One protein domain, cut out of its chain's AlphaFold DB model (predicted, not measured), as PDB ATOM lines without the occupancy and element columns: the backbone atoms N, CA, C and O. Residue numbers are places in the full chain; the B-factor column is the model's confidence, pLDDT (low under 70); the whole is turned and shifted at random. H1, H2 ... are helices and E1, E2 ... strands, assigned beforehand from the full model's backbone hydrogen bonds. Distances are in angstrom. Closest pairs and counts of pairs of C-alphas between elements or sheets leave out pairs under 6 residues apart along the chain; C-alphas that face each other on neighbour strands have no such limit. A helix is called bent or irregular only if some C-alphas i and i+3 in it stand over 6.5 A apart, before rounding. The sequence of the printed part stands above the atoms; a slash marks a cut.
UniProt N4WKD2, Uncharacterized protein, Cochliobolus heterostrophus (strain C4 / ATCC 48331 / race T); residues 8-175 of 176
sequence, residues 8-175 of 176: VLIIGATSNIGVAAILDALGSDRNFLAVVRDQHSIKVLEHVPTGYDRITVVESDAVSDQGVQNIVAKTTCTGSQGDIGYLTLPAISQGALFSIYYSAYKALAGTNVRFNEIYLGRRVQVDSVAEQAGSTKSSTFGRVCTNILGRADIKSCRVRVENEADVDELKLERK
ATOM      1  N   VAL A   8      16.880  50.614  32.768       64.06
ATOM      2  CA  VAL A   8      16.612  49.470  31.882       64.06
ATOM      3  C   VAL A   8      16.371  48.229  32.736       64.06
ATOM      4  O   VAL A   8      17.234  47.862  33.532       64.06
ATOM      5  N   LEU A   9      15.215  47.582  32.568       62.97
ATOM      6  CA  LEU A   9      14.915  46.298  33.193       62.97
ATOM      7  C   LEU A   9      15.188  45.139  32.245       62.97
ATOM      8  O   LEU A   9      14.668  45.105  31.125       62.97
ATOM      9  N   ILE A  10      15.840  44.107  32.781       64.31
ATOM     10  CA  ILE A  10      15.984  42.816  32.110       64.31
ATOM     11  C   ILE A  10      15.587  41.673  33.035       64.31
ATOM     12  O   ILE A  10      16.079  41.545  34.156       64.31
ATOM     13  N   ILE A  11      14.707  40.815  32.522       60.44
ATOM     14  CA  ILE A  11      14.308  39.557  33.155       60.44
ATOM     15  C   ILE A  11      15.203  38.451  32.589       60.44
ATOM     16  O   ILE A  11      15.335  38.328  31.372       60.44
ATOM     17  N   GLY A  12      15.831  37.654  33.460       61.09
ATOM     18  CA  GLY A  12      16.845  36.677  33.037       61.09
ATOM     19  C   GLY A  12      18.246  37.283  32.903       61.09
ATOM     20  O   GLY A  12      19.054  36.829  32.087       61.09
ATOM     21  N   ALA A  13      18.531  38.300  33.726       59.44
ATOM     22  CA  ALA A  13      19.799  39.025  33.762       59.44
ATOM     23  C   ALA A  13      21.022  38.128  34.039       59.44
ATOM     24  O   ALA A  13      22.142  38.532  33.774       59.44
ATOM     25  N   THR A  14      20.821  36.901  34.519       63.75
ATOM     26  CA  THR A  14      21.882  35.941  34.870       63.75
ATOM     27  C   THR A  14      22.354  35.076  33.697       63.75
ATOM     28  O   THR A  14      23.180  34.183  33.869       63.75
ATOM     29  N   SER A  15      21.832  35.317  32.492       66.81
ATOM     30  CA  SER A  15      22.285  34.669  31.258       66.81
ATOM     31  C   SER A  15      23.357  35.499  30.542       66.81
ATOM     32  O   SER A  15      23.515  36.686  30.814       66.81
ATOM     33  N   ASN A  16      24.041  34.916  29.550       67.38
ATOM     34  CA  ASN A  16      24.982  35.653  28.686       67.38
ATOM     35  C   ASN A  16      24.336  36.884  28.018       67.38
ATOM     36  O   ASN A  16      24.993  37.899  27.806       67.38
ATOM     37  N   ILE A  17      23.042  36.791  27.698       69.12
ATOM     38  CA  ILE A  17      22.244  37.893  27.143       69.12
ATOM     39  C   ILE A  17      22.017  38.972  28.208       69.12
ATOM     40  O   ILE A  17      22.107  40.162  27.922       69.12
ATOM     41  N   GLY A  18      21.766  38.554  29.448       67.75
ATOM     42  CA  GLY A  18      21.665  39.448  30.592       67.75
ATOM     43  C   GLY A  18      22.944  40.255  30.828       67.75
ATOM     44  O   GLY A  18      22.862  41.472  30.952       67.75
ATOM     45  N   VAL A  19      24.119  39.609  30.783       70.88
ATOM     46  CA  VAL A  19      25.436  40.280  30.875       70.88
ATOM     47  C   VAL A  19      25.593  41.333  29.781       70.88
ATOM     48  O   VAL A  19      25.913  42.481  30.081       70.88
ATOM     49  N   ALA A  20      25.341  40.952  28.522       69.44
ATOM     50  CA  ALA A  20      25.467  41.848  27.371       69.44
ATOM     51  C   ALA A  20      24.676  43.139  27.579       69.44
ATOM     52  O   ALA A  20      25.156  44.239  27.319       69.44
ATOM     53  N   ALA A  21      23.463  42.995  28.091       69.50
ATOM     54  CA  ALA A  21      22.551  44.101  28.220       69.50
ATOM     55  C   ALA A  21      22.755  44.917  29.520       69.50
ATOM     56  O   ALA A  21      22.399  46.094  29.551       69.50
ATOM     57  N   ILE A  22      23.419  44.359  30.548       73.56
ATOM     58  CA  ILE A  22      23.994  45.135  31.668       73.56
ATOM     59  C   ILE A  22      25.114  46.041  31.160       73.56
ATOM     60  O   ILE A  22      25.084  47.250  31.392       73.56
ATOM     61  N   LEU A  23      26.093  45.460  30.460       72.75
ATOM     62  CA  LEU A  23      27.238  46.196  29.916       72.75
ATOM     63  C   LEU A  23      26.771  47.337  29.008       72.75
ATOM     64  O   LEU A  23      27.267  48.458  29.106       72.75
ATOM     65  N   ASP A  24      25.764  47.057  28.186       71.62
ATOM     66  CA  ASP A  24      25.152  48.028  27.294       71.62
ATOM     67  C   ASP A  24      24.458  49.185  28.028       71.62
ATOM     68  O   ASP A  24      24.710  50.354  27.731       71.62
ATOM     69  N   ALA A  25      23.621  48.881  29.025       72.50
ATOM     70  CA  ALA A  25      22.940  49.908  29.807       72.50
ATOM     71  C   ALA A  25      23.947  50.838  30.501       72.50
ATOM     72  O   ALA A  25      23.805  52.061  30.448       72.50
ATOM     73  N   LEU A  26      25.007  50.272  31.082       76.50
ATOM     74  CA  LEU A  26      26.058  51.041  31.748       76.50
ATOM     75  C   LEU A  26      26.874  51.893  30.767       76.50
ATOM     76  O   LEU A  26      27.206  53.036  31.099       76.50
ATOM     77  N   GLY A  27      27.175  51.361  29.577       71.75
ATOM     78  CA  GLY A  27      27.850  52.086  28.494       71.75
ATOM     79  C   GLY A  27      26.998  53.208  27.894       71.75
ATOM     80  O   GLY A  27      27.526  54.239  27.488       71.75
ATOM     81  N   SER A  28      25.673  53.054  27.921       71.50
ATOM     82  CA  SER A  28      24.690  54.046  27.469       71.50
ATOM     83  C   SER A  28      24.311  55.096  28.528       71.50
ATOM     84  O   SER A  28      23.323  55.811  28.341       71.50
ATOM     85  N   ASP A  29      25.059  55.185  29.635       76.06
ATOM     86  CA  ASP A  29      24.791  56.073  30.779       76.06
ATOM     87  C   ASP A  29      23.374  55.897  31.354       76.06
ATOM     88  O   ASP A  29      22.605  56.850  31.499       76.06
ATOM     89  N   ARG A  30      22.991  54.640  31.615       72.31
ATOM     90  CA  ARG A  30      21.681  54.256  32.159       72.31
ATOM     91  C   ARG A  30      21.825  53.424  33.422       72.31
ATOM     92  O   ARG A  30      22.797  52.694  33.598       72.31
ATOM     93  N   ASN A  31      20.805  53.510  34.268       69.38
ATOM     94  CA  ASN A  31      20.680  52.635  35.424       69.38
ATOM     95  C   ASN A  31      20.180  51.266  34.964       69.38
ATOM     96  O   ASN A  31      19.381  51.163  34.027       69.38
ATOM     97  N   PHE A  32      20.619  50.216  35.638       71.38
ATOM     98  CA  PHE A  32      20.226  48.852  35.341       71.38
ATOM     99  C   PHE A  32      19.435  48.260  36.497       71.38
ATOM    100  O   PHE A  32      19.827  48.384  37.654       71.38
ATOM    101  N   LEU A  33      18.338  47.582  36.179       68.19
ATOM    102  CA  LEU A  33      17.556  46.824  37.140       68.19
ATOM    103  C   LEU A  33      17.552  45.354  36.715       68.19
ATOM    104  O   LEU A  33      16.919  44.975  35.729       68.19
ATOM    105  N   ALA A  34      18.293  44.525  37.442       67.81
ATOM    106  CA  ALA A  34      18.394  43.095  37.208       67.81
ATOM    107  C   ALA A  34      17.254  42.383  37.932       67.81
ATOM    108  O   ALA A  34      17.220  42.407  39.159       67.81
ATOM    109  N   VAL A  35      16.360  41.710  37.205       64.50
ATOM    110  CA  VAL A  35      15.428  40.772  37.843       64.50
ATOM    111  C   VAL A  35      15.996  39.368  37.806       64.50
ATOM    112  O   VAL A  35      16.220  38.790  36.734       64.50
ATOM    113  N   VAL A  36      16.219  38.829  38.998       65.69
ATOM    114  CA  VAL A  36      16.742  37.482  39.220       65.69
ATOM    115  C   VAL A  36      15.703  36.639  39.946       65.69
ATOM    116  O   VAL A  36      14.873  37.161  40.681       65.69
ATOM    117  N   ARG A  37      15.734  35.324  39.721       62.91
ATOM    118  CA  ARG A  37      14.884  34.386  40.472       62.91
ATOM    119  C   ARG A  37      15.436  34.069  41.862       62.91
ATOM    120  O   ARG A  37      14.681  33.611  42.699       62.91
ATOM    121  N   ASP A  38      16.734  34.278  42.058       65.56
ATOM    122  CA  ASP A  38      17.460  34.018  43.300       65.56
ATOM    123  C   ASP A  38      18.734  34.875  43.306       65.56
ATOM    124  O   ASP A  38      19.486  34.882  42.320       65.56
ATOM    125  N   GLN A  39      18.989  35.594  44.397       61.09
ATOM    126  CA  GLN A  39      20.193  36.414  44.562       61.09
ATOM    127  C   GLN A  39      21.513  35.622  44.499       61.09
ATOM    128  O   GLN A  39      22.550  36.187  44.159       61.09
ATOM    129  N   HIS A  40      21.523  34.306  44.713       60.19
ATOM    130  CA  HIS A  40      22.749  33.508  44.532       60.19
ATOM    131  C   HIS A  40      23.098  33.280  43.050       60.19
ATOM    132  O   HIS A  40      24.210  32.868  42.712       60.19
ATOM    133  N   SER A  41      22.179  33.609  42.135       56.41
ATOM    134  CA  SER A  41      22.366  33.503  40.683       56.41
ATOM    135  C   SER A  41      23.224  34.637  40.087       56.41
ATOM    136  O   SER A  41      23.409  34.699  38.872       56.41
ATOM    137  N   ILE A  42      23.744  35.546  40.920       58.62
ATOM    138  CA  ILE A  42      24.382  36.815  40.525       58.62
ATOM    139  C   ILE A  42      25.837  36.650  40.023       58.62
ATOM    140  O   ILE A  42      26.487  37.638  39.699       58.62
ATOM    141  N   LYS A  43      26.346  35.423  39.816       59.06
ATOM    142  CA  LYS A  43      27.699  35.172  39.249       59.06
ATOM    143  C   LYS A  43      28.008  35.976  37.973       59.06
ATOM    144  O   LYS A  43      29.153  36.291  37.691       59.06
ATOM    145  N   VAL A  44      26.981  36.374  37.226       60.19
ATOM    146  CA  VAL A  44      27.090  37.258  36.057       60.19
ATOM    147  C   VAL A  44      27.718  38.630  36.345       60.19
ATOM    148  O   VAL A  44      28.379  39.174  35.461       60.19
ATOM    149  N   LEU A  45      27.561  39.192  37.548       62.72
ATOM    150  CA  LEU A  45      28.169  40.480  37.906       62.72
ATOM    151  C   LEU A  45      29.699  40.411  38.018       62.72
ATOM    152  O   LEU A  45      30.357  41.443  37.903       62.72
ATOM    153  N   GLU A  46      30.278  39.216  38.155       67.62
ATOM    154  CA  GLU A  46      31.731  39.014  38.081       67.62
ATOM    155  C   GLU A  46      32.288  39.358  36.687       67.62
ATOM    156  O   GLU A  46      33.471  39.653  36.544       67.62
ATOM    157  N   HIS A  47      31.438  39.367  35.653       67.94
ATOM    158  CA  HIS A  47      31.807  39.722  34.280       67.94
ATOM    159  C   HIS A  47      31.540  41.191  33.923       67.94
ATOM    160  O   HIS A  47      31.781  41.597  32.786       67.94
ATOM    161  N   VAL A  48      31.037  41.995  34.864       68.25
ATOM    162  CA  VAL A  48      30.777  43.423  34.657       68.25
ATOM    163  C   VAL A  48      31.946  44.211  35.246       68.25
ATOM    164  O   VAL A  48      32.075  44.254  36.456       68.25
ATOM    165  N   PRO A  49      32.816  44.847  34.446       68.06
ATOM    166  CA  PRO A  49      34.079  45.375  34.962       68.06
ATOM    167  C   PRO A  49      33.919  46.612  35.861       68.06
ATOM    168  O   PRO A  49      34.761  46.854  36.722       68.06
ATOM    169  N   THR A  50      32.868  47.419  35.667       74.31
ATOM    170  CA  THR A  50      32.661  48.711  36.355       74.31
ATOM    171  C   THR A  50      31.183  49.115  36.371       74.31
ATOM    172  O   THR A  50      30.430  48.668  35.510       74.31
ATOM    173  N   GLY A  51      30.783  50.043  37.253       71.81
ATOM    174  CA  GLY A  51      29.441  50.655  37.251       71.81
ATOM    175  C   GLY A  51      28.402  49.953  38.129       71.81
ATOM    176  O   GLY A  51      27.205  50.110  37.898       71.81
ATOM    177  N   TYR A  52      28.859  49.173  39.113       72.69
ATOM    178  CA  TYR A  52      28.025  48.421  40.055       72.69
ATOM    179  C   TYR A  52      27.050  49.289  40.859       72.69
ATOM    180  O   TYR A  52      25.952  48.845  41.171       72.69
ATOM    181  N   ASP A  53      27.425  50.530  41.155       77.75
ATOM    182  CA  ASP A  53      26.604  51.538  41.834       77.75
ATOM    183  C   ASP A  53      25.323  51.897  41.064       77.75
ATOM    184  O   ASP A  53      24.351  52.371  41.651       77.75
ATOM    185  N   ARG A  54      25.300  51.628  39.754       71.69
ATOM    186  CA  ARG A  54      24.151  51.854  38.867       71.69
ATOM    187  C   ARG A  54      23.355  50.577  38.584       71.69
ATOM    188  O   ARG A  54      22.452  50.605  37.748       71.69
ATOM    189  N   ILE A  55      23.684  49.466  39.249       73.19
ATOM    190  CA  ILE A  55      23.004  48.174  39.115       73.19
ATOM    191  C   ILE A  55      22.185  47.906  40.377       73.19
ATOM    192  O   ILE A  55      22.725  47.650  41.450       73.19
ATOM    193  N   THR A  56      20.870  47.863  40.227       72.88
ATOM    194  CA  THR A  56      19.957  47.394  41.268       72.88
ATOM    195  C   THR A  56      19.543  45.966  40.945       72.88
ATOM    196  O   THR A  56      19.118  45.683  39.828       72.88
ATOM    197  N   VAL A  57      19.632  45.052  41.910       68.62
ATOM    198  CA  VAL A  57      19.146  43.676  41.751       68.62
ATOM    199  C   VAL A  57      17.846  43.513  42.523       68.62
ATOM    200  O   VAL A  57      17.780  43.813  43.712       68.62
ATOM    201  N   VAL A  58      16.810  43.037  41.843       66.69
ATOM    202  CA  VAL A  58      15.508  42.711  42.422       66.69
ATOM    203  C   VAL A  58      15.265  41.227  42.234       66.69
ATOM    204  O   VAL A  58      15.298  40.709  41.119       66.69
ATOM    205  N   GLU A  59      15.014  40.533  43.334       66.19
ATOM    206  CA  GLU A  59      14.519  39.168  43.265       66.19
ATOM    207  C   GLU A  59      13.022  39.202  42.955       66.19
ATOM    208  O   GLU A  59      12.260  39.906  43.619       66.19
ATOM    209  N   SER A  60      12.594  38.497  41.911       60.75
ATOM    210  CA  SER A  60      11.179  38.393  41.566       60.75
ATOM    211  C   SER A  60      10.893  37.099  40.826       60.75
ATOM    212  O   SER A  60      11.605  36.718  39.893       60.75
ATOM    213  N   ASP A  61       9.766  36.482  41.169       56.88
ATOM    214  CA  ASP A  61       9.192  35.414  40.365       56.88
ATOM    215  C   ASP A  61       8.482  36.019  39.146       56.88
ATOM    216  O   ASP A  61       7.460  36.701  39.271       56.88
ATOM    217  N   ALA A  62       9.051  35.786  37.962       51.28
ATOM    218  CA  ALA A  62       8.511  36.251  36.687       51.28
ATOM    219  C   ALA A  62       7.161  35.601  36.323       51.28
ATOM    220  O   ALA A  62       6.509  36.065  35.391       51.28
ATOM    221  N   VAL A  63       6.760  34.542  37.034       48.59
ATOM    222  CA  VAL A  63       5.471  33.852  36.869       48.59
ATOM    223  C   VAL A  63       4.380  34.468  37.762       48.59
ATOM    224  O   VAL A  63       3.206  34.155  37.596       48.59
ATOM    225  N   SER A  64       4.731  35.380  38.676       46.28
ATOM    226  CA  SER A  64       3.758  36.079  39.525       46.28
ATOM    227  C   SER A  64       3.225  37.359  38.866       46.28
ATOM    228  O   SER A  64       3.995  38.185  38.363       46.28
ATOM    229  N   ASP A  65       1.907  37.575  38.934       42.56
ATOM    230  CA  ASP A  65       1.247  38.778  38.397       42.56
ATOM    231  C   ASP A  65       1.812  40.079  39.001       42.56
ATOM    232  O   ASP A  65       1.933  41.098  38.318       42.56
ATOM    233  N   GLN A  66       2.232  40.036  40.271       41.62
ATOM    234  CA  GLN A  66       2.759  41.194  40.995       41.62
ATOM    235  C   GLN A  66       4.218  41.523  40.634       41.62
ATOM    236  O   GLN A  66       4.596  42.698  40.614       41.62
ATOM    237  N   GLY A  67       5.034  40.516  40.305       43.06
ATOM    238  CA  GLY A  67       6.452  40.689  39.965       43.06
ATOM    239  C   GLY A  67       6.674  41.463  38.663       43.06
ATOM    240  O   GLY A  67       7.662  42.176  38.491       43.06
ATOM    241  N   VAL A  68       5.716  41.389  37.741       46.56
ATOM    242  CA  VAL A  68       5.783  42.059  36.440       46.56
ATOM    243  C   VAL A  68       5.319  43.523  36.538       46.56
ATOM    244  O   VAL A  68       5.836  44.365  35.805       46.56
ATOM    245  N   GLN A  69       4.406  43.886  37.439       41.53
ATOM    246  CA  GLN A  69       3.808  45.232  37.444       41.53
ATOM    247  C   GLN A  69       4.741  46.357  37.934       41.53
ATOM    248  O   GLN A  69       4.610  47.490  37.477       41.53
ATOM    249  N   ASN A  70       5.732  46.068  38.781       39.44
ATOM    250  CA  ASN A  70       6.527  47.104  39.463       39.44
ATOM    251  C   ASN A  70       7.732  47.653  38.679       39.44
ATOM    252  O   ASN A  70       8.602  48.287  39.276       39.44
ATOM    253  N   ILE A  71       7.853  47.386  37.371       45.34
ATOM    254  CA  ILE A  71       9.165  47.495  36.726       45.34
ATOM    255  C   ILE A  71       9.173  48.186  35.356       45.34
ATOM    256  O   ILE A  71       8.524  47.751  34.405       45.34
ATOM    257  N   VAL A  72       9.951  49.272  35.269       39.56
ATOM    258  CA  VAL A  72      10.009  50.227  34.151       39.56
ATOM    259  C   VAL A  72      10.995  49.785  33.056       39.56
ATOM    260  O   VAL A  72      12.083  49.306  33.352       39.56
ATOM    261  N   ALA A  73      10.587  50.008  31.796       42.97
ATOM    262  CA  ALA A  73      11.284  49.775  30.518       42.97
ATOM    263  C   ALA A  73      11.861  48.360  30.335       42.97
ATOM    264  O   ALA A  73      12.979  48.059  30.745       42.97
ATOM    265  N   LYS A  74      11.097  47.499  29.658       54.78
ATOM    266  CA  LYS A  74      11.368  46.062  29.549       54.78
ATOM    267  C   LYS A  74      11.798  45.682  28.143       54.78
ATOM    268  O   LYS A  74      11.066  45.919  27.187       54.78
ATOM    269  N   THR A  75      12.966  45.066  28.010       51.56
ATOM    270  CA  THR A  75      13.327  44.337  26.788       51.56
ATOM    271  C   THR A  75      13.658  42.898  27.153       51.56
ATOM    272  O   THR A  75      14.461  42.653  28.050       51.56
ATOM    273  N   THR A  76      12.990  41.946  26.509       62.69
ATOM    274  CA  THR A  76      13.142  40.507  26.766       62.69
ATOM    275  C   THR A  76      13.607  39.796  25.502       62.69
ATOM    276  O   THR A  76      13.424  40.319  24.407       62.69
ATOM    277  N   CYS A  77      14.221  38.617  25.626       58.28
ATOM    278  CA  CYS A  77      14.716  37.864  24.471       58.28
ATOM    279  C   CYS A  77      13.974  36.532  24.289       58.28
ATOM    280  O   CYS A  77      13.752  35.805  25.258       58.28
ATOM    281  N   THR A  78      13.637  36.202  23.043       69.75
ATOM    282  CA  THR A  78      13.268  34.851  22.581       69.75
ATOM    283  C   THR A  78      14.273  34.367  21.546       69.75
ATOM    284  O   THR A  78      15.136  35.131  21.117       69.75
ATOM    285  N   GLY A  79      14.208  33.089  21.169       76.69
ATOM    286  CA  GLY A  79      15.146  32.491  20.228       76.69
ATOM    287  C   GLY A  79      14.470  31.727  19.095       76.69
ATOM    288  O   GLY A  79      13.332  31.281  19.220       76.69
ATOM    289  N   SER A  80      15.217  31.510  18.013       78.94
ATOM    290  CA  SER A  80      14.809  30.700  16.852       78.94
ATOM    291  C   SER A  80      14.757  29.193  17.107       78.94
ATOM    292  O   SER A  80      14.439  28.423  16.206       78.94
ATOM    293  N   GLN A  81      15.061  28.747  18.328       79.06
ATOM    294  CA  GLN A  81      15.170  27.333  18.700       79.06
ATOM    295  C   GLN A  81      13.900  26.532  18.381       79.06
ATOM    296  O   GLN A  81      13.997  25.402  17.904       79.06
ATOM    297  N   GLY A  82      12.722  27.137  18.577       71.81
ATOM    298  CA  GLY A  82      11.447  26.533  18.184       71.81
ATOM    299  C   GLY A  82      11.267  26.399  16.674       71.81
ATOM    300  O   GLY A  82      10.729  25.393  16.223       71.81
ATOM    301  N   ASP A  83      11.775  27.355  15.895       80.56
ATOM    302  CA  ASP A  83      11.621  27.375  14.437       80.56
ATOM    303  C   ASP A  83      12.536  26.359  13.742       80.56
ATOM    304  O   ASP A  83      12.170  25.787  12.719       80.56
ATOM    305  N   ILE A  84      13.717  26.096  14.313       80.69
ATOM    306  CA  ILE A  84      14.695  25.141  13.762       80.69
ATOM    307  C   ILE A  84      14.628  23.747  14.406       80.69
ATOM    308  O   ILE A  84      15.447  22.887  14.087       80.69
ATOM    309  N   GLY A  85      13.690  23.513  15.332       78.25
ATOM    310  CA  GLY A  85      13.515  22.218  15.998       78.25
ATOM    311  C   GLY A  85      14.691  21.800  16.892       78.25
ATOM    312  O   GLY A  85      14.995  20.612  16.996       78.25
ATOM    313  N   TYR A  86      15.373  22.755  17.532       74.75
ATOM    314  CA  TYR A  86      16.577  22.511  18.335       74.75
ATOM    315  C   TYR A  86      16.357  22.879  19.807       74.75
ATOM    316  O   TYR A  86      15.738  23.893  20.103       74.75
ATOM    317  N   LEU A  87      16.899  22.086  20.745       72.88
ATOM    318  CA  LEU A  87      16.740  22.280  22.199       72.88
ATOM    319  C   LEU A  87      15.264  22.439  22.626       72.88
ATOM    320  O   LEU A  87      14.835  23.499  23.079       72.88
ATOM    321  N   THR A  88      14.497  21.351  22.523       72.25
ATOM    322  CA  THR A  88      13.039  21.303  22.745       72.25
ATOM    323  C   THR A  88      12.570  21.963  24.044       72.25
ATOM    324  O   THR A  88      11.582  22.689  24.036       72.25
ATOM    325  N   LEU A  89      13.271  21.751  25.163       70.62
ATOM    326  CA  LEU A  89      12.876  22.326  26.454       70.62
ATOM    327  C   LEU A  89      12.953  23.870  26.454       70.62
ATOM    328  O   LEU A  89      11.930  24.511  26.720       70.62
ATOM    329  N   PRO A  90      14.094  24.495  26.097       67.88
ATOM    330  CA  PRO A  90      14.151  25.932  25.835       67.88
ATOM    331  C   PRO A  90      13.115  26.425  24.821       67.88
ATOM    332  O   PRO A  90      12.420  27.401  25.106       67.88
ATOM    333  N   ALA A  91      12.955  25.734  23.691       70.25
ATOM    334  CA  ALA A  91      12.020  26.117  22.634       70.25
ATOM    335  C   ALA A  91      10.562  26.198  23.122       70.25
ATOM    336  O   ALA A  91       9.879  27.186  22.853       70.25
ATOM    337  N   ILE A  92      10.097  25.209  23.896       70.62
ATOM    338  CA  ILE A  92       8.742  25.200  24.473       70.62
ATOM    339  C   ILE A  92       8.545  26.398  25.406       70.62
ATOM    340  O   ILE A  92       7.553  27.120  25.292       70.62
ATOM    341  N   SER A  93       9.506  26.648  26.302       68.19
ATOM    342  CA  SER A  93       9.416  27.780  27.231       68.19
ATOM    343  C   SER A  93       9.414  29.132  26.507       68.19
ATOM    344  O   SER A  93       8.650  30.019  26.873       68.19
ATOM    345  N   GLN A  94      10.195  29.278  25.431       71.94
ATOM    346  CA  GLN A  94      10.214  30.484  24.598       71.94
ATOM    347  C   GLN A  94       8.908  30.677  23.822       71.94
ATOM    348  O   GLN A  94       8.434  31.806  23.705       71.94
ATOM    349  N   GLY A  95       8.291  29.593  23.343       72.12
ATOM    350  CA  GLY A  95       6.981  29.639  22.696       72.12
ATOM    351  C   GLY A  95       5.895  30.203  23.617       72.12
ATOM    352  O   GLY A  95       5.113  31.053  23.194       72.12
ATOM    353  N   ALA A  96       5.895  29.817  24.897       72.50
ATOM    354  CA  ALA A  96       4.968  30.365  25.891       72.50
ATOM    355  C   ALA A  96       5.170  31.874  26.136       72.50
ATOM    356  O   ALA A  96       4.211  32.594  26.407       72.50
ATOM    357  N   LEU A  97       6.397  32.384  25.995       73.75
ATOM    358  CA  LEU A  97       6.685  33.812  26.157       73.75
ATOM    359  C   LEU A  97       6.068  34.666  25.040       73.75
ATOM    360  O   LEU A  97       5.755  35.830  25.278       73.75
ATOM    361  N   PHE A  98       5.823  34.100  23.852       74.00
ATOM    362  CA  PHE A  98       5.226  34.825  22.726       74.00
ATOM    363  C   PHE A  98       3.880  35.468  23.083       74.00
ATOM    364  O   PHE A  98       3.654  36.652  22.821       74.00
ATOM    365  N   SER A  99       2.978  34.698  23.695       74.69
ATOM    366  CA  SER A  99       1.634  35.160  24.059       74.69
ATOM    367  C   SER A  99       1.666  36.166  25.213       74.69
ATOM    368  O   SER A  99       0.901  37.137  25.207       74.69
ATOM    369  N   ILE A 100       2.597  35.993  26.156       72.75
ATOM    370  CA  ILE A 100       2.846  36.943  27.247       72.75
ATOM    371  C   ILE A 100       3.326  38.279  26.676       72.75
ATOM    372  O   ILE A 100       2.798  39.332  27.029       72.75
ATOM    373  N   TYR A 101       4.284  38.253  25.751       78.38
ATOM    374  CA  TYR A 101       4.842  39.462  25.146       78.38
ATOM    375  C   TYR A 101       3.824  40.182  24.277       78.38
ATOM    376  O   TYR A 101       3.725  41.406  24.343       78.38
ATOM    377  N   TYR A 102       2.995  39.439  23.543       79.56
ATOM    378  CA  TYR A 102       1.893  40.034  22.796       79.56
ATOM    379  C   TYR A 102       0.879  40.738  23.708       79.56
ATOM    380  O   TYR A 102       0.468  41.866  23.430       79.56
ATOM    381  N   SER A 103       0.535  40.121  24.839       79.06
ATOM    382  CA  SER A 103      -0.317  40.749  25.857       79.06
ATOM    383  C   SER A 103       0.339  41.995  26.459       79.06
ATOM    384  O   SER A 103      -0.317  43.027  26.603       79.06
ATOM    385  N   ALA A 104       1.646  41.944  26.735       76.06
ATOM    386  CA  ALA A 104       2.411  43.081  27.244       76.06
ATOM    387  C   ALA A 104       2.441  44.257  26.251       76.06
ATOM    388  O   ALA A 104       2.258  45.401  26.670       76.06
ATOM    389  N   TYR A 105       2.601  44.000  24.946       79.38
ATOM    390  CA  TYR A 105       2.533  45.048  23.920       79.38
ATOM    391  C   TYR A 105       1.217  45.814  23.975       79.38
ATOM    392  O   TYR A 105       1.234  47.047  23.951       79.38
ATOM    393  N   LYS A 106       0.096  45.092  24.090       80.88
ATOM    394  CA  LYS A 106      -1.244  45.686  24.162       80.88
ATOM    395  C   LYS A 106      -1.468  46.444  25.461       80.88
ATOM    396  O   LYS A 106      -1.915  47.586  25.423       80.88
ATOM    397  N   ALA A 107      -1.120  45.837  26.594       77.88
ATOM    398  CA  ALA A 107      -1.314  46.439  27.910       77.88
ATOM    399  C   ALA A 107      -0.517  47.744  28.085       77.88
ATOM    400  O   ALA A 107      -0.965  48.657  28.773       77.88
ATOM    401  N   LEU A 108       0.653  47.849  27.446       77.31
ATOM    402  CA  LEU A 108       1.565  48.981  27.620       77.31
ATOM    403  C   LEU A 108       1.474  50.038  26.510       77.31
ATOM    404  O   LEU A 108       2.050  51.113  26.672       77.31
ATOM    405  N   ALA A 109       0.735  49.791  25.420       77.81
ATOM    406  CA  ALA A 109       0.681  50.664  24.238       77.81
ATOM    407  C   ALA A 109       0.302  52.130  24.537       77.81
ATOM    408  O   ALA A 109       0.821  53.043  23.889       77.81
ATOM    409  N   GLY A 110      -0.583  52.352  25.516       73.88
ATOM    410  CA  GLY A 110      -1.037  53.680  25.949       73.88
ATOM    411  C   GLY A 110      -0.224  54.302  27.089       73.88
ATOM    412  O   GLY A 110      -0.558  55.388  27.554       73.88
ATOM    413  N   THR A 111       0.820  53.624  27.564       75.88
ATOM    414  CA  THR A 111       1.631  54.072  28.703       75.88
ATOM    415  C   THR A 111       2.933  54.729  28.237       75.88
ATOM    416  O   THR A 111       3.315  54.668  27.069       75.88
ATOM    417  N   ASN A 112       3.665  55.333  29.172       69.94
ATOM    418  CA  ASN A 112       5.035  55.799  28.945       69.94
ATOM    419  C   ASN A 112       6.080  54.660  28.993       69.94
ATOM    420  O   ASN A 112       7.277  54.920  28.838       69.94
ATOM    421  N   VAL A 113       5.659  53.407  29.202       70.88
ATOM    422  CA  VAL A 113       6.540  52.239  29.278       70.88
ATOM    423  C   VAL A 113       6.758  51.658  27.883       70.88
ATOM    424  O   VAL A 113       5.816  51.297  27.184       70.88
ATOM    425  N   ARG A 114       8.028  51.517  27.485       75.56
ATOM    426  CA  ARG A 114       8.406  50.803  26.258       75.56
ATOM    427  C   ARG A 114       8.707  49.346  26.589       75.56
ATOM    428  O   ARG A 114       9.595  49.075  27.399       75.56
ATOM    429  N   PHE A 115       7.967  48.442  25.955       80.25
ATOM    430  CA  PHE A 115       8.237  47.011  25.969       80.25
ATOM    431  C   PHE A 115       8.608  46.554  24.559       80.25
ATOM    432  O   PHE A 115       7.875  46.845  23.614       80.25
ATOM    433  N   ASN A 116       9.734  45.860  24.418       82.25
ATOM    434  CA  ASN A 116      10.177  45.267  23.157       82.25
ATOM    435  C   ASN A 116      10.626  43.822  23.397       82.25
ATOM    436  O   ASN A 116      11.234  43.515  24.420       82.25
ATOM    437  N   GLU A 117      10.371  42.942  22.443       84.75
ATOM    438  CA  GLU A 117      10.993  41.617  22.407       84.75
ATOM    439  C   GLU A 117      12.141  41.648  21.409       84.75
ATOM    440  O   GLU A 117      11.981  42.155  20.305       84.75
ATOM    441  N   ILE A 118      13.273  41.056  21.752       85.31
ATOM    442  CA  ILE A 118      14.318  40.725  20.794       85.31
ATOM    443  C   ILE A 118      14.157  39.249  20.442       85.31
ATOM    444  O   ILE A 118      14.291  38.378  21.298       85.31
ATOM    445  N   TYR A 119      13.871  38.960  19.182       86.50
ATOM    446  CA  TYR A 119      13.918  37.605  18.658       86.50
ATOM    447  C   TYR A 119      15.331  37.335  18.143       86.50
ATOM    448  O   TYR A 119      15.814  38.029  17.246       86.50
ATOM    449  N   LEU A 120      15.995  36.337  18.714       84.44
ATOM    450  CA  LEU A 120      17.396  36.041  18.466       84.44
ATOM    451  C   LEU A 120      17.551  34.770  17.623       84.44
ATOM    452  O   LEU A 120      17.290  33.656  18.076       84.44
ATOM    453  N   GLY A 121      18.043  34.931  16.398       85.38
ATOM    454  CA  GLY A 121      18.323  33.825  15.484       85.38
ATOM    455  C   GLY A 121      19.660  33.124  15.729       85.38
ATOM    456  O   GLY A 121      19.922  32.093  15.112       85.38
ATOM    457  N   ARG A 122      20.523  33.668  16.602       79.94
ATOM    458  CA  ARG A 122      21.912  33.207  16.778       79.94
ATOM    459  C   ARG A 122      22.299  33.012  18.234       79.94
ATOM    460  O   ARG A 122      21.819  33.690  19.131       79.94
ATOM    461  N   ARG A 123      23.226  32.092  18.488       81.75
ATOM    462  CA  ARG A 123      23.738  31.862  19.841       81.75
ATOM    463  C   ARG A 123      24.616  33.035  20.281       81.75
ATOM    464  O   ARG A 123      25.591  33.347  19.602       81.75
ATOM    465  N   VAL A 124      24.290  33.629  21.431       79.38
ATOM    466  CA  VAL A 124      25.107  34.658  22.094       79.38
ATOM    467  C   VAL A 124      25.867  34.040  23.263       79.38
ATOM    468  O   VAL A 124      25.298  33.324  24.096       79.38
ATOM    469  N   GLN A 125      27.166  34.305  23.322       76.50
ATOM    470  CA  GLN A 125      28.041  33.885  24.414       76.50
ATOM    471  C   GLN A 125      28.910  35.056  24.858       76.50
ATOM    472  O   GLN A 125      29.098  36.016  24.115       76.50
ATOM    473  N   VAL A 126      29.440  34.968  26.078       75.88
ATOM    474  CA  VAL A 126      30.484  35.892  26.528       75.88
ATOM    475  C   VAL A 126      31.652  35.879  25.544       75.88
ATOM    476  O   VAL A 126      31.965  34.838  24.963       75.88
ATOM    477  N   ASP A 127      32.269  37.038  25.342       78.00
ATOM    478  CA  ASP A 127      33.194  37.291  24.234       78.00
ATOM    479  C   ASP A 127      34.332  36.265  24.144       78.00
ATOM    480  O   ASP A 127      34.584  35.730  23.067       78.00
ATOM    481  N   SER A 128      34.934  35.905  25.282       78.00
ATOM    482  CA  SER A 128      36.018  34.916  25.361       78.00
ATOM    483  C   SER A 128      35.614  33.521  24.867       78.00
ATOM    484  O   SER A 128      36.425  32.808  24.282       78.00
ATOM    485  N   VAL A 129      34.357  33.127  25.082       77.50
ATOM    486  CA  VAL A 129      33.811  31.837  24.633       77.50
ATOM    487  C   VAL A 129      33.339  31.934  23.183       77.50
ATOM    488  O   VAL A 129      33.506  30.991  22.410       77.50
ATOM    489  N   ALA A 130      32.768  33.074  22.795       83.06
ATOM    490  CA  ALA A 130      32.263  33.304  21.447       83.06
ATOM    491  C   ALA A 130      33.371  33.258  20.388       83.06
ATOM    492  O   ALA A 130      33.177  32.662  19.328       83.06
ATOM    493  N   GLU A 131      34.545  33.810  20.705       80.25
ATOM    494  CA  GLU A 131      35.733  33.769  19.841       80.25
ATOM    495  C   GLU A 131      36.184  32.341  19.516       80.25
ATOM    496  O   GLU A 131      36.627  32.075  18.402       80.25
ATOM    497  N   GLN A 132      36.022  31.410  20.457       75.31
ATOM    498  CA  GLN A 132      36.415  30.010  20.283       75.31
ATOM    499  C   GLN A 132      35.339  29.184  19.567       75.31
ATOM    500  O   GLN A 132      35.651  28.243  18.844       75.31
ATOM    501  N   ALA A 133      34.067  29.523  19.782       75.75
ATOM    502  CA  ALA A 133      32.924  28.738  19.320       75.75
ATOM    503  C   ALA A 133      32.310  29.233  17.997       75.75
ATOM    504  O   ALA A 133      31.353  28.625  17.515       75.75
ATOM    505  N   GLY A 134      32.798  30.347  17.436       75.38
ATOM    506  CA  GLY A 134      32.216  30.971  16.241       75.38
ATOM    507  C   GLY A 134      30.794  31.500  16.468       75.38
ATOM    508  O   GLY A 134      29.990  31.551  15.537       75.38
ATOM    509  N   SER A 135      30.452  31.840  17.713       83.69
ATOM    510  CA  SER A 135      29.134  32.358  18.089       83.69
ATOM    511  C   SER A 135      29.141  33.891  18.181       83.69
ATOM    512  O   SER A 135      30.176  34.538  18.030       83.69
ATOM    513  N   THR A 136      27.974  34.513  18.377       83.94
ATOM    514  CA  THR A 136      27.894  35.978  18.496       83.94
ATOM    515  C   THR A 136      28.419  36.423  19.861       83.94
ATOM    516  O   THR A 136      27.959  35.935  20.896       83.94
ATOM    517  N   LYS A 137      29.356  37.379  19.864       84.12
ATOM    518  CA  LYS A 137      29.884  37.987  21.090       84.12
ATOM    519  C   LYS A 137      28.793  38.749  21.843       84.12
ATOM    520  O   LYS A 137      27.953  39.418  21.234       84.12
ATOM    521  N   SER A 138      28.833  38.682  23.167       78.56
ATOM    522  CA  SER A 138      27.938  39.428  24.050       78.56
ATOM    523  C   SER A 138      28.065  40.939  23.849       78.56
ATOM    524  O   SER A 138      27.046  41.620  23.772       78.56
ATOM    525  N   SER A 139      29.281  41.454  23.643       77.94
ATOM    526  CA  SER A 139      29.523  42.865  23.309       77.94
ATOM    527  C   SER A 139      28.880  43.273  21.982       77.94
ATOM    528  O   SER A 139      28.228  44.314  21.901       77.94
ATOM    529  N   THR A 140      28.989  42.425  20.953       83.00
ATOM    530  CA  THR A 140      28.336  42.641  19.658       83.00
ATOM    531  C   THR A 140      26.825  42.708  19.827       83.00
ATOM    532  O   THR A 140      26.205  43.631  19.307       83.00
ATOM    533  N   PHE A 141      26.230  41.769  20.571       82.12
ATOM    534  CA  PHE A 141      24.790  41.771  20.836       82.12
ATOM    535  C   PHE A 141      24.347  42.989  21.658       82.12
ATOM    536  O   PHE A 141      23.270  43.518  21.399       82.12
ATOM    537  N   GLY A 142      25.178  43.479  22.585       75.88
ATOM    538  CA  GLY A 142      24.905  44.692  23.364       75.88
ATOM    539  C   GLY A 142      24.497  45.878  22.485       75.88
ATOM    540  O   GLY A 142      23.521  46.554  22.790       75.88
ATOM    541  N   ARG A 143      25.108  46.035  21.303       82.00
ATOM    542  CA  ARG A 143      24.751  47.097  20.343       82.00
ATOM    543  C   ARG A 143      23.270  47.094  19.935       82.00
ATOM    544  O   ARG A 143      22.709  48.168  19.725       82.00
ATOM    545  N   VAL A 144      22.603  45.934  19.903       82.50
ATOM    546  CA  VAL A 144      21.143  45.842  19.690       82.50
ATOM    547  C   VAL A 144      20.402  46.620  20.774       82.50
ATOM    548  O   VAL A 144      19.508  47.415  20.478       82.50
ATOM    549  N   CYS A 145      20.778  46.404  22.034       77.81
ATOM    550  CA  CYS A 145      20.190  47.083  23.177       77.81
ATOM    551  C   CYS A 145      20.450  48.596  23.102       77.81
ATOM    552  O   CYS A 145      19.480  49.357  23.197       77.81
ATOM    553  N   THR A 146      21.678  49.034  22.791       76.88
ATOM    554  CA  THR A 146      21.995  50.462  22.592       76.88
ATOM    555  C   THR A 146      21.095  51.062  21.517       76.88
ATOM    556  O   THR A 146      20.468  52.103  21.735       76.88
ATOM    557  N   ASN A 147      20.958  50.386  20.374       83.19
ATOM    558  CA  ASN A 147      20.181  50.875  19.239       83.19
ATOM    559  C   ASN A 147      18.679  50.988  19.571       83.19
ATOM    560  O   ASN A 147      18.044  51.988  19.226       83.19
ATOM    561  N   ILE A 148      18.111  50.033  20.316       82.00
ATOM    562  CA  ILE A 148      16.721  50.097  20.816       82.00
ATOM    563  C   ILE A 148      16.550  51.236  21.833       82.00
ATOM    564  O   ILE A 148      15.554  51.971  21.831       82.00
ATOM    565  N   LEU A 149      17.517  51.402  22.734       77.69
ATOM    566  CA  LEU A 149      17.461  52.400  23.798       77.69
ATOM    567  C   LEU A 149      17.641  53.828  23.275       77.69
ATOM    568  O   LEU A 149      17.020  54.746  23.834       77.69
ATOM    569  N   GLY A 150      18.452  54.006  22.230       79.31
ATOM    570  CA  GLY A 150      18.699  55.270  21.536       79.31
ATOM    571  C   GLY A 150      17.532  55.737  20.662       79.31
ATOM    572  O   GLY A 150      17.354  56.936  20.463       79.31
ATOM    573  N   ARG A 151      16.679  54.814  20.204       85.44
ATOM    574  CA  ARG A 151      15.561  55.097  19.294       85.44
ATOM    575  C   ARG A 151      14.208  55.084  19.998       85.44
ATOM    576  O   ARG A 151      13.644  54.034  20.295       85.44
ATOM    577  N   ALA A 152      13.665  56.269  20.277       82.56
ATOM    578  CA  ALA A 152      12.385  56.420  20.977       82.56
ATOM    579  C   ALA A 152      11.174  55.888  20.182       82.56
ATOM    580  O   ALA A 152      10.159  55.536  20.785       82.56
ATOM    581  N   ASP A 153      11.289  55.800  18.854       85.69
ATOM    582  CA  ASP A 153      10.272  55.260  17.945       85.69
ATOM    583  C   ASP A 153      10.105  53.734  18.050       85.69
ATOM    584  O   ASP A 153       9.066  53.205  17.642       85.69
ATOM    585  N   ILE A 154      11.089  53.032  18.628       87.19
ATOM    586  CA  ILE A 154      11.038  51.589  18.873       87.19
ATOM    587  C   ILE A 154      10.306  51.330  20.194       87.19
ATOM    588  O   ILE A 154      10.857  51.488  21.293       87.19
ATOM    589  N   LYS A 155       9.033  50.950  20.070       85.00
ATOM    590  CA  LYS A 155       8.143  50.575  21.171       85.00
ATOM    591  C   LYS A 155       7.120  49.541  20.706       85.00
ATOM    592  O   LYS A 155       6.640  49.625  19.574       85.00
ATOM    593  N   SER A 156       6.741  48.639  21.605       84.50
ATOM    594  CA  SER A 156       5.689  47.639  21.397       84.50
ATOM    595  C   SER A 156       5.880  46.821  20.118       84.50
ATOM    596  O   SER A 156       4.955  46.619  19.331       84.50
ATOM    597  N   CYS A 157       7.113  46.388  19.877       87.94
ATOM    598  CA  CYS A 157       7.452  45.598  18.706       87.94
ATOM    599  C   CYS A 157       8.441  44.492  19.041       87.94
ATOM    600  O   CYS A 157       9.165  44.548  20.040       87.94
ATOM    601  N   ARG A 158       8.505  43.523  18.136       89.62
ATOM    602  CA  ARG A 158       9.590  42.559  18.088       89.62
ATOM    603  C   ARG A 158      10.723  43.109  17.224       89.62
ATOM    604  O   ARG A 158      10.486  43.599  16.126       89.62
ATOM    605  N   VAL A 159      11.946  42.994  17.711       90.31
ATOM    606  CA  VAL A 159      13.189  43.308  17.009       90.31
ATOM    607  C   VAL A 159      13.848  41.987  16.642       90.31
ATOM    608  O   VAL A 159      14.171  41.198  17.525       90.31
ATOM    609  N   ARG A 160      14.007  41.699  15.352       91.38
ATOM    610  CA  ARG A 160      14.613  40.445  14.886       91.38
ATOM    611  C   ARG A 160      16.112  40.636  14.689       91.38
ATOM    612  O   ARG A 160      16.522  41.556  13.990       91.38
ATOM    613  N   VAL A 161      16.903  39.755  15.294       89.50
ATOM    614  CA  VAL A 161      18.364  39.709  15.184       89.50
ATOM    615  C   VAL A 161      18.746  38.319  14.699       89.50
ATOM    616  O   VAL A 161      18.989  37.407  15.492       89.50
ATOM    617  N   GLU A 162      18.723  38.128  13.388       88.69
ATOM    618  CA  GLU A 162      18.926  36.824  12.750       88.69
ATOM    619  C   GLU A 162      20.332  36.715  12.158       88.69
ATOM    620  O   GLU A 162      20.936  35.646  12.198       88.69
ATOM    621  N   ASN A 163      20.888  37.837  11.702       88.44
ATOM    622  CA  ASN A 163      22.228  37.956  11.136       88.44
ATOM    623  C   ASN A 163      23.037  39.069  11.815       88.44
ATOM    624  O   ASN A 163      22.541  39.802  12.663       88.44
ATOM    625  N   GLU A 164      24.311  39.204  11.441       84.12
ATOM    626  CA  GLU A 164      25.215  40.179  12.070       84.12
ATOM    627  C   GLU A 164      24.852  41.617  11.737       84.12
ATOM    628  O   GLU A 164      24.870  42.465  12.622       84.12
ATOM    629  N   ALA A 165      24.446  41.860  10.491       87.88
ATOM    630  CA  ALA A 165      23.969  43.162  10.053       87.88
ATOM    631  C   ALA A 165      22.748  43.631  10.861       87.88
ATOM    632  O   ALA A 165      22.631  44.817  11.144       87.88
ATOM    633  N   ASP A 166      21.894  42.707  11.322       90.19
ATOM    634  CA  ASP A 166      20.671  43.041  12.064       90.19
ATOM    635  C   ASP A 166      20.959  43.670  13.441       90.19
ATOM    636  O   ASP A 166      20.056  44.210  14.078       90.19
ATOM    637  N   VAL A 167      22.210  43.601  13.912       85.50
ATOM    638  CA  VAL A 167      22.662  44.276  15.134       85.50
ATOM    639  C   VAL A 167      22.629  45.797  14.972       85.50
ATOM    640  O   VAL A 167      22.225  46.513  15.893       85.50
ATOM    641  N   ASP A 168      23.030  46.273  13.796       87.19
ATOM    642  CA  ASP A 168      23.108  47.692  13.448       87.19
ATOM    643  C   ASP A 168      21.867  48.128  12.637       87.19
ATOM    644  O   ASP A 168      21.337  49.226  12.819       87.19
ATOM    645  N   GLU A 169      21.319  47.225  11.821       92.06
ATOM    646  CA  GLU A 169      20.134  47.416  10.980       92.06
ATOM    647  C   GLU A 169      18.904  46.721  11.583       92.06
ATOM    648  O   GLU A 169      18.401  45.718  11.072       92.06
ATOM    649  N   LEU A 170      18.409  47.258  12.703       90.12
ATOM    650  CA  LEU A 170      17.309  46.645  13.457       90.12
ATOM    651  C   LEU A 170      16.066  46.373  12.588       90.12
ATOM    652  O   LEU A 170      15.396  47.301  12.121       90.12
ATOM    653  N   LYS A 171      15.689  45.096  12.465       93.44
ATOM    654  CA  LYS A 171      14.459  44.662  11.789       93.44
ATOM    655  C   LYS A 171      13.281  44.674  12.749       93.44
ATOM    656  O   LYS A 171      13.246  43.909  13.710       93.44
ATOM    657  N   LEU A 172      12.305  45.535  12.479       93.00
ATOM    658  CA  LEU A 172      11.151  45.737  13.352       93.00
ATOM    659  C   LEU A 172       9.924  44.996  12.821       93.00
ATOM    660  O   LEU A 172       9.438  45.270  11.728       93.00
ATOM    661  N   GLU A 173       9.368  44.119  13.645       90.94
ATOM    662  CA  GLU A 173       8.079  43.475  13.443       90.94
ATOM    663  C   GLU A 173       7.074  44.103  14.420       90.94
ATOM    664  O   GLU A 173       7.046  43.801  15.619       90.94
ATOM    665  N   ARG A 174       6.266  45.044  13.918       87.25
ATOM    666  CA  ARG A 174       5.270  45.743  14.739       87.25
ATOM    667  C   ARG A 174       4.095  44.816  15.031       87.25
ATOM    668  O   ARG A 174       3.484  44.263  14.122       87.25
ATOM    669  N   LYS A 175       3.774  44.674  16.313       71.75
ATOM    670  CA  LYS A 175       2.617  43.926  16.796       71.75
ATOM    671  C   LYS A 175       1.529  44.956  17.103       71.75
ATOM    672  O   LYS A 175       1.524  45.522  18.189       71.75
TER     673      LYS A 175
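AT A GLANCE: This is residues 8 to 175 of the 176 residues of an uncharacterized protein of Cochliobolus heterostrophus (strain C4 / ATCC 48331 / race T) (UniProt N4WKD2). Two sheets meet where their edge strands E1 and E4 come close: a four-stranded sheet of E4 to E7 with the long helix H4 along one face and H6 over the other, and a smaller sheet of E1, E2 and E3 with H1 over one face. H1 and H6 pack on each other across the place where the sheets meet, while the short helices H5 and H3 lie farthest from the mean of the C-alphas. The printed part has 168 residues with six named helices and seven named strands, in the order E1, H1, E2, H2, E3, H3, E4, H4, E5, H5, H6, E6, E7; the class is mixed, helices and strands. The larger sheet runs E4, E5, E6, E7 and is mixed, and the smaller runs E1, E2, E3 and is parallel. The whole is compact, with a radius of gyration of the C-alphas of 15.1 A and spans of 43 by 39 by 32 A.

IN THESE COORDINATES: In the larger sheet E4 is residues 74 to 79, 16.9 A from first to last C-alpha, E5 is residues 115 to 120, 16.1 A, E6 is residues 157 to 161, 12.9 A, and E7 is residues 171 to 174. H4, residues 88 to 108, is the longest helix at 30.4 A; it begins at C-alpha 88 at (13.039, 21.303, 22.745). H6 is residues 138 to 150, 18.5 A, and H5 is residues 127 to 133. In the smaller sheet E1 is residues 8 to 11, E2 residues 31 to 36, 16.1 A, and E3 residues 55 to 59, 13.1 A. H1 is residues 16 to 27, 16.7 A, H2 residues 39 to 47, 15.9 A, and H3 residues 65 to 69. E1 begins at C-alpha 8 at (16.612, 49.470, 31.882), and E7 ends at C-alpha 174 at (5.270, 45.743, 14.739). H2 is irregular, with C-alphas 41 and 44 7.6 A apart.

HOW THE PARTS SIT: E4 and E5 are parallel, with N 118 and O 76 at 2.8 A. E5 and E6 are parallel, with N 159 and O 117 at 2.7 A. E6 and E7 form an antiparallel hairpin, with N 173 and O 158 at 2.8 A. H4 is on this sheet at a height of 8.7 A, over E4 and E5, and runs along the strands, at 21 degrees to E5 on the local plane; its closest C-alphas to E4 are those of Gln 94 and Thr 78, 5.7 A. H6 is on the opposite face at a height of 10.0 A, over E5. The closest C-alphas of E1 and E4, those of Leu 9 and Lys 74, are 5.1 A apart. E1 and E2 are parallel, with N 33 and O 8 at 2.9 A, and so are E2 and E3, with N 34 and O 56 at 2.8 A. H1 is on the smaller sheet at a height of 9.1 A, over E1 and E2, making two layers, a helix on one face of a sheet. H1 and H6 touch, closest at the C-alphas of Ala 20 and Ser 138, 4.8 A, at a steep tilt of 53 degrees. H1 and H2 touch only at their ends, closest at the C-alphas of Val 19 and Val 44, 6.2 A. H2 only grazes the smaller sheet with residues 39 to 45, and H3 only grazes it with residues 67 to 68. H5 and H6 only just touch, with 3 pairs of C-alphas within 8 A, closest at Asp 127 and Ser 138, 5.7 A. Strand-helix-strand units, two parallel neighbour strands with helices between, are E1, H1, E2, then E2, H2, E3, and E4, H4, E5, each with a right-handed crossover, and E5, H5, H6, E6 with a left-handed one. Every O i to N i+4 pair is within hydrogen-bond range in H1; the counts are 15 of 17 in H4, 6 of 9 in H6, 2 of 3 in H5, 0 of 5 in H2, where 3 of 6 O i to N i+3 pairs are, and 0 of 1 in H3, where 1 of 2 are.

THE WHOLE: The two C-alphas farthest apart, those of Gly 110 and Gln 132, are 44.7 A apart. The printed part has no cut, and no link is long. The mean pLDDT of the printed part is 72.9, and 56 residues are under 70, among them residues 8 to 18, 33 to 49 and 57 to 78.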